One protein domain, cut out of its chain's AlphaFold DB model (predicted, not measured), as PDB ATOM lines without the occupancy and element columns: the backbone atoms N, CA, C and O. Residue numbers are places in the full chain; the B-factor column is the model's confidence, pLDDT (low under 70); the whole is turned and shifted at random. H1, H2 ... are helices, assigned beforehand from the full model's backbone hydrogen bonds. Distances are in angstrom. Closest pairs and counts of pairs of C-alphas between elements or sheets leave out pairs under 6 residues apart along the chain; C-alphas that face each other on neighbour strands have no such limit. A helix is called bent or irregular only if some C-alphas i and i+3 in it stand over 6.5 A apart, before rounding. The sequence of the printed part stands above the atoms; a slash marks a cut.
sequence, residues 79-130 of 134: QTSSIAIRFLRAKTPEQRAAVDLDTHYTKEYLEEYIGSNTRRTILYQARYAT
ATOM      1  N   GLN A  79     -29.074  39.701 -27.664       86.88
ATOM      2  CA  GLN A  79     -29.368  38.539 -28.499       86.88
ATOM      3  C   GLN A  79     -30.841  38.148 -28.387       86.88
ATOM      4  O   GLN A  79     -31.528  38.063 -29.403       86.88
ATOM      5  N   THR A  80     -31.347  38.005 -27.167       87.44
ATOM      6  CA  THR A  80     -32.749  37.692 -26.876       87.44
ATOM      7  C   THR A  80     -33.674  38.773 -27.429       87.44
ATOM      8  O   THR A  80     -34.666  38.465 -28.089       87.44
ATOM      9  N   SER A  81     -33.306  40.046 -27.257       89.75
ATOM     10  CA  SER A  81     -34.051  41.176 -27.825       89.75
ATOM     11  C   SER A  81     -34.067  41.140 -29.356       89.75
ATOM     12  O   SER A  81     -35.109  41.353 -29.974       89.75
ATOM     13  N   SER A  82     -32.930  40.825 -29.987       90.69
ATOM     14  CA  SER A  82     -32.829  40.663 -31.443       90.69
ATOM     15  C   SER A  82     -33.727  39.533 -31.948       90.69
ATOM     16  O   SER A  82     -34.498  39.737 -32.884       90.69
ATOM     17  N   ILE A  83     -33.689  38.363 -31.303       91.00
ATOM     18  CA  ILE A  83     -34.533  37.210 -31.644       91.00
ATOM     19  C   ILE A  83     -36.017  37.577 -31.522       91.00
ATOM     20  O   ILE A  83     -36.776  37.360 -32.465       91.00
ATOM     21  N   ALA A  84     -36.423  38.214 -30.420       89.88
ATOM     22  CA  ALA A  84     -37.803  38.653 -30.216       89.88
ATOM     23  C   ALA A  84     -38.272  39.635 -31.306       89.88
ATOM     24  O   ALA A  84     -39.344  39.456 -31.885       89.88
ATOM     25  N   ILE A  85     -37.452  40.638 -31.648       93.38
ATOM     26  CA  ILE A  85     -37.754  41.596 -32.724       93.38
ATOM     27  C   ILE A  85     -37.860  40.887 -34.079       93.38
ATOM     28  O   ILE A  85     -38.748  41.205 -34.872       93.38
ATOM     29  N   ARG A  86     -36.971  39.929 -34.363       93.31
ATOM     30  CA  ARG A  86     -36.989  39.144 -35.606       93.31
ATOM     31  C   ARG A  86     -38.258  38.300 -35.716       93.31
ATOM     32  O   ARG A  86     -38.888  38.332 -36.768       93.31
ATOM     33  N   PHE A  87     -38.679  37.631 -34.641       91.31
ATOM     34  CA  PHE A  87     -39.946  36.896 -34.608       91.31
ATOM     35  C   PHE A  87     -41.158  37.818 -34.781       91.31
ATOM     36  O   PHE A  87     -42.059  37.491 -35.548       91.31
ATOM     37  N   LEU A  88     -41.165  38.993 -34.141       92.62
ATOM     38  CA  LEU A  88     -42.242  39.978 -34.294       92.62
ATOM     39  C   LEU A  88     -42.349  40.504 -35.736       92.62
ATOM     40  O   LEU A  88     -43.444  40.759 -36.235       92.62
ATOM     41  N   ARG A  89     -41.207  40.682 -36.409       94.06
ATOM     42  CA  ARG A  89     -41.136  41.163 -37.797       94.06
ATOM     43  C   ARG A  89     -41.399  40.074 -38.838       94.06
ATOM     44  O   ARG A  89     -41.747  40.423 -39.964       94.06
ATOM     45  N   ALA A  90     -41.246  38.799 -38.492       92.81
ATOM     46  CA  ALA A  90     -41.468  37.674 -39.391       92.81
ATOM     47  C   ALA A  90     -42.972  37.443 -39.625       92.81
ATOM     48  O   ALA A  90     -43.683  36.866 -38.792       92.81
ATOM     49  N   LYS A  91     -43.464  37.917 -40.774       91.81
ATOM     50  CA  LYS A  91     -44.891  37.863 -41.130       91.81
ATOM     51  C   LYS A  91     -45.257  36.629 -41.946       91.81
ATOM     52  O   LYS A  91     -46.387  36.167 -41.825       91.81
ATOM     53  N   THR A  92     -44.325  36.101 -42.737       90.06
ATOM     54  CA  THR A  92     -44.567  34.921 -43.578       90.06
ATOM     55  C   THR A  92     -44.035  33.637 -42.922       90.06
ATOM     56  O   THR A  92     -43.156  33.721 -42.049       90.06
ATOM     57  N   PRO A  93     -44.544  32.451 -43.302       85.06
ATOM     58  CA  PRO A  93     -44.020  31.169 -42.828       85.06
ATOM     59  C   PRO A  93     -42.518  31.010 -43.095       85.06
ATOM     60  O   PRO A  93     -41.779  30.612 -42.197       85.06
ATOM     61  N   GLU A  94     -42.042  31.431 -44.267       86.94
ATOM     62  CA  GLU A  94     -40.629  31.379 -44.679       86.94
ATOM     63  C   GLU A  94     -39.760  32.216 -43.740       86.94
ATOM     64  O   GLU A  94     -38.721  31.765 -43.254       86.94
ATOM     65  N   GLN A  95     -40.198  33.444 -43.446       89.88
ATOM     66  CA  GLN A  95     -39.482  34.343 -42.546       89.88
ATOM     67  C   GLN A  95     -39.444  33.780 -41.125       89.88
ATOM     68  O   GLN A  95     -38.412  33.862 -40.461       89.88
ATOM     69  N   ARG A  96     -40.549  33.193 -40.652       89.62
ATOM     70  CA  ARG A  96     -40.608  32.580 -39.319       89.62
ATOM     71  C   ARG A  96     -39.706  31.360 -39.229       89.62
ATOM     72  O   ARG A  96     -38.970  31.243 -38.257       89.62
ATOM     73  N   ALA A  97     -39.705  30.514 -40.254       89.50
ATOM     74  CA  ALA A  97     -38.820  29.363 -40.351       89.50
ATOM     75  C   ALA A  97     -37.343  29.780 -40.365       89.50
ATOM     76  O   ALA A  97     -36.527  29.178 -39.675       89.50
ATOM     77  N   ALA A  98     -36.989  30.844 -41.093       89.69
ATOM     78  CA  ALA A  98     -35.621  31.357 -41.106       89.69
ATOM     79  C   ALA A  98     -35.172  31.838 -39.716       89.69
ATOM     80  O   ALA A  98     -34.068  31.513 -39.278       89.69
ATOM     81  N   VAL A  99     -36.032  32.575 -39.001       92.19
ATOM     82  CA  VAL A  99     -35.742  33.021 -37.629       92.19
ATOM     83  C   VAL A  99     -35.674  31.838 -36.662       92.19
ATOM     84  O   VAL A  99     -34.791  31.818 -35.810       92.19
ATOM     85  N   ASP A 100     -36.550  30.842 -36.809       91.81
ATOM     86  CA  ASP A 100     -36.543  29.616 -36.007       91.81
ATOM     87  C   ASP A 100     -35.238  28.832 -36.178       91.81
ATOM     88  O   ASP A 100     -34.579  28.524 -35.185       91.81
ATOM     89  N   LEU A 101     -34.819  28.580 -37.421       92.56
ATOM     90  CA  LEU A 101     -33.576  27.868 -37.710       92.56
ATOM     91  C   LEU A 101     -32.366  28.606 -37.127       92.56
ATOM     92  O   LEU A 101     -31.569  28.001 -36.416       92.56
ATOM     93  N   ASP A 102     -32.268  29.917 -37.351       90.69
ATOM     94  CA  ASP A 102     -31.167  30.733 -36.822       90.69
ATOM     95  C   ASP A 102     -31.165  30.853 -35.291       90.69
ATOM     96  O   ASP A 102     -30.159  31.248 -34.705       90.69
ATOM     97  N   THR A 103     -32.300  30.592 -34.643       91.50
ATOM     98  CA  THR A 103     -32.418  30.630 -33.180       91.50
ATOM     99  C   THR A 103     -31.985  29.305 -32.557       91.50
ATOM    100  O   THR A 103     -31.380  29.305 -31.487       91.50
ATOM    101  N   HIS A 104     -32.284  28.180 -33.211       90.31
ATOM    102  CA  HIS A 104     -32.071  26.843 -32.650       90.31
ATOM    103  C   HIS A 104     -30.763  26.179 -33.084       90.31
ATOM    104  O   HIS A 104     -30.328  25.226 -32.439       90.31
ATOM    105  N   TYR A 105     -30.136  26.663 -34.155       92.50
ATOM    106  CA  TYR A 105     -28.924  26.075 -34.710       92.50
ATOM    107  C   TYR A 105     -27.843  27.130 -34.914       92.50
ATOM    108  O   TYR A 105     -28.124  28.301 -35.174       92.50
ATOM    109  N   THR A 106     -26.582  26.707 -34.825       93.00
ATOM    110  CA  THR A 106     -25.458  27.584 -35.152       93.00
ATOM    111  C   THR A 106     -25.381  27.823 -36.656       93.00
ATOM    112  O   THR A 106     -25.878  27.032 -37.466       93.00
ATOM    113  N   LYS A 107     -24.726  28.920 -37.044       92.56
ATOM    114  CA  LYS A 107     -24.528  29.258 -38.452       92.56
ATOM    115  C   LYS A 107     -23.728  28.165 -39.165       92.56
ATOM    116  O   LYS A 107     -24.127  27.730 -40.238       92.56
ATOM    117  N   GLU A 108     -22.680  27.666 -38.515       95.69
ATOM    118  CA  GLU A 108     -21.803  26.611 -39.027       95.69
ATOM    119  C   GLU A 108     -22.586  25.324 -39.297       95.69
ATOM    120  O   GLU A 108     -22.433  24.717 -40.352       95.69
ATOM    121  N   TYR A 109     -23.481  24.939 -38.380       95.44
ATOM    122  CA  TYR A 109     -24.334  23.768 -38.562       95.44
ATOM    123  C   TYR A 109     -25.291  23.953 -39.741       95.44
ATOM    124  O   TYR A 109     -25.464  23.055 -40.555       95.44
ATOM    125  N   LEU A 110     -25.922  25.122 -39.861       95.81
ATOM    126  CA  LEU A 110     -26.889  25.387 -40.928       95.81
ATOM    127  C   LEU A 110     -26.247  25.474 -42.320       95.81
ATOM    128  O   LEU A 110     -26.905  25.141 -43.308       95.81
ATOM    129  N   GLU A 111     -24.999  25.931 -42.395       96.12
ATOM    130  CA  GLU A 111     -24.237  26.092 -43.638       96.12
ATOM    131  C   GLU A 111     -23.511  24.813 -44.079       96.12
ATOM    132  O   GLU A 111     -23.108  24.717 -45.237       96.12
ATOM    133  N   GLU A 112     -23.395  23.812 -43.203       97.25
ATOM    134  CA  GLU A 112     -22.844  22.496 -43.534       97.25
ATOM    135  C   GLU A 112     -23.618  21.846 -44.696       97.25
ATOM    136  O   GLU A 112     -24.853  21.774 -44.689       97.25
ATOM    137  N   TYR A 113     -22.886  21.345 -45.695       96.25
ATOM    138  CA  TYR A 113     -23.452  20.606 -46.821       96.25
ATOM    139  C   TYR A 113     -23.653  19.133 -46.468       96.25
ATOM    140  O   TYR A 113     -22.732  18.454 -46.022       96.25
ATOM    141  N   ILE A 114     -24.851  18.623 -46.750       94.88
ATOM    142  CA  ILE A 114     -25.195  17.202 -46.705       94.88
ATOM    143  C   ILE A 114     -25.602  16.790 -48.123       94.88
ATOM    144  O   ILE A 114     -26.701  17.095 -48.595       94.88
ATOM    145  N   GLY A 115     -24.681  16.130 -48.830       93.31
ATOM    146  CA  GLY A 115     -24.821  15.871 -50.263       93.31
ATOM    147  C   GLY A 115     -24.726  17.172 -51.065       93.31
ATOM    148  O   GLY A 115     -23.731  17.884 -50.968       93.31
ATOM    149  N   SER A 116     -25.757  17.488 -51.849       94.00
ATOM    150  CA  SER A 116     -25.820  18.703 -52.676       94.00
ATOM    151  C   SER A 116     -26.492  19.903 -51.999       94.00
ATOM    152  O   SER A 116     -26.466  20.996 -52.558       94.00
ATOM    153  N   ASN A 117     -27.090  19.728 -50.815       94.81
ATOM    154  CA  ASN A 117     -27.870  20.762 -50.134       94.81
ATOM    155  C   ASN A 117     -27.257  21.132 -48.782       94.81
ATOM    156  O   ASN A 117     -26.665  20.295 -48.105       94.81
ATOM    157  N   THR A 118     -27.467  22.370 -48.341       95.75
ATOM    158  CA  THR A 118     -27.134  22.777 -46.969       95.75
ATOM    159  C   THR A 118     -28.133  22.200 -45.968       95.75
ATOM    160  O   THR A 118     -29.318  22.035 -46.288       95.75
ATOM    161  N   ARG A 119     -27.701  21.961 -44.721       94.50
ATOM    162  CA  ARG A 119     -28.608  21.561 -43.630       94.50
ATOM    163  C   ARG A 119     -29.776  22.524 -43.483       94.50
ATOM    164  O   ARG A 119     -30.895  22.073 -43.265       94.50
ATOM    165  N   ARG A 120     -29.552  23.831 -43.656       93.94
ATOM    166  CA  ARG A 120     -30.621  24.843 -43.667       93.94
ATOM    167  C   ARG A 120     -31.730  24.494 -44.656       93.94
ATOM    168  O   ARG A 120     -32.896  24.503 -44.277       93.94
ATOM    169  N   THR A 121     -31.363  24.184 -45.896       91.69
ATOM    170  CA  THR A 121     -32.322  23.861 -46.964       91.69
ATOM    171  C   THR A 121     -33.088  22.587 -46.629       91.69
ATOM    172  O   THR A 121     -34.312  22.556 -46.728       91.69
ATOM    173  N   ILE A 122     -32.374  21.566 -46.152       92.38
ATOM    174  CA  ILE A 122     -32.959  20.278 -45.765       92.38
ATOM    175  C   ILE A 122     -33.950  20.452 -44.608       92.38
ATOM    176  O   ILE A 122     -35.074  19.963 -44.676       92.38
ATOM    177  N   LEU A 123     -33.560  21.168 -43.551       90.31
ATOM    178  CA  LEU A 123     -34.401  21.406 -42.377       90.31
ATOM    179  C   LEU A 123     -35.611  22.277 -42.712       90.31
ATOM    180  O   LEU A 123     -36.702  22.019 -42.208       90.31
ATOM    181  N   TYR A 124     -35.430  23.281 -43.572       88.88
ATOM    182  CA  TYR A 124     -36.528  24.099 -44.062       88.88
ATOM    183  C   TYR A 124     -37.565  23.238 -44.798       88.88
ATOM    184  O   TYR A 124     -38.739  23.243 -44.437       88.88
ATOM    185  N   GLN A 125     -37.122  22.420 -45.755       86.31
ATOM    186  CA  GLN A 125     -38.004  21.524 -46.505       86.31
ATOM    187  C   GLN A 125     -38.699  20.502 -45.595       86.31
ATOM    188  O   GLN A 125     -39.913  20.345 -45.661       86.31
ATOM    189  N   ALA A 126     -37.963  19.845 -44.697       82.12
ATOM    190  CA  ALA A 126     -38.510  18.793 -43.843       82.12
ATOM    191  C   ALA A 126     -39.532  19.298 -42.809       82.12
ATOM    192  O   ALA A 126     -40.454  18.568 -42.449       82.12
ATOM    193  N   ARG A 127     -39.353  20.521 -42.292       71.38
ATOM    194  CA  ARG A 127     -40.146  21.054 -41.172       71.38
ATOM    195  C   ARG A 127     -41.215  22.059 -41.596       71.38
ATOM    196  O   ARG A 127     -42.180  22.232 -40.859       71.38
ATOM    197  N   TYR A 128     -41.040  22.714 -42.744       70.44
ATOM    198  CA  TYR A 128     -41.884  23.838 -43.152       70.44
ATOM    199  C   TYR A 128     -42.537  23.669 -44.530       70.44
ATOM    200  O   TYR A 128     -43.576  24.280 -44.744       70.44
ATOM    201  N   ALA A 129     -42.045  22.798 -45.423       62.84
ATOM    202  CA  ALA A 129     -42.706  22.572 -46.720       62.84
ATOM    203  C   ALA A 129     -44.043  21.808 -46.614       62.84
ATOM    204  O   ALA A 129     -44.820  21.786 -47.562       62.84
ATOM    205  N   THR A 130     -44.338  21.189 -45.467       55.94
ATOM    206  CA  THR A 130     -45.628  20.529 -45.197       55.94
ATOM    207  C   THR A 130     -46.706  21.481 -44.680       55.94
ATOM    208  O   THR A 130     -47.862  21.080 -44.592       55.94
TER     209      THR A 130
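What this domain is: This is residues 79 to 130 of the 134 residues of an uncharacterized protein of Tetracentron sinense (UniProt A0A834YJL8). A flat, single layer of helices: H1 and H2 make a helical hairpin, and H4 packs at a steep tilt on the other side of H2, so that the centres of H1, H2 and H4 make a row with H2 in the middle. The short helix H3 lies where the chain turns from the end of H2 toward the start of H4, and beyond it the loop of residues 112 to 118 folds back into H4. The printed part has 52 residues with four named helices, in the order H1, H2, H3, H4, and no named strand, and its class is all helix. It is only just compact, close to loose, with a radius of gyration of the C-alphas of 11.6 A and spans of 34 by 25 by 11 A.

Where its parts are: H1, residues 79 to 89, begins with C-alpha 79 at (-29.368, 38.539, -28.499) and is 15.2 A long from first to last C-alpha. H2, residues 93 to 104, is 16.3 A long and begins with C-alpha 93 at (-44.020, 31.169, -42.828). H3, residues 107 to 111, is 6.1 A long. Residues 113 to 114 and 117 to 118 form a short antiparallel pairing. H4, residues 119 to 130, is 17.1 A long and ends with C-alpha 130 at (-45.628, 20.529, -45.197). H4 is only just irregular: C-alphas 127 and 130 are 6.8 A apart, where about 5 A is found in a regular helix, and its line is a rough one.

How they stand to each other: H1 and H2 touch as a helical hairpin, at a shallow tilt of 10 degrees, opposite ways. Their closest C-alphas are those of Phe 87 and Arg 96, 6.4 A apart. H2 and H3 are close but not clearly touching, and their closest C-alphas, of Leu 101 and Leu 110, are 7.8 A apart. H2 also touches H4, at a steep tilt of 46 degrees, opposite ways. The closest C-alphas of that pair are those of Ala 97 and Tyr 124, 6.8 A apart. H3 and H4 touch only at the corner by their link, H4 with residues 119 to 120 alone; the closest C-alphas are those of Leu 110 and Arg 120, 4.7 A apart. H1 is apart from H3 and from H4. In H1, H2 and H3 every O i to N i+4 pair is within hydrogen-bond range; in H4 7 of 8 are.

The domain as a whole: The two C-alphas farthest apart are those of Ser 81 and Gly 115, 35.1 A. The printed part has no cut. The links from H1 to H2 and from H2 to H3 are tight, the link from H3 to H4 is short, and no link is long. The mean pLDDT of the printed part is 89.7, and residues 129 to 130 are under 70.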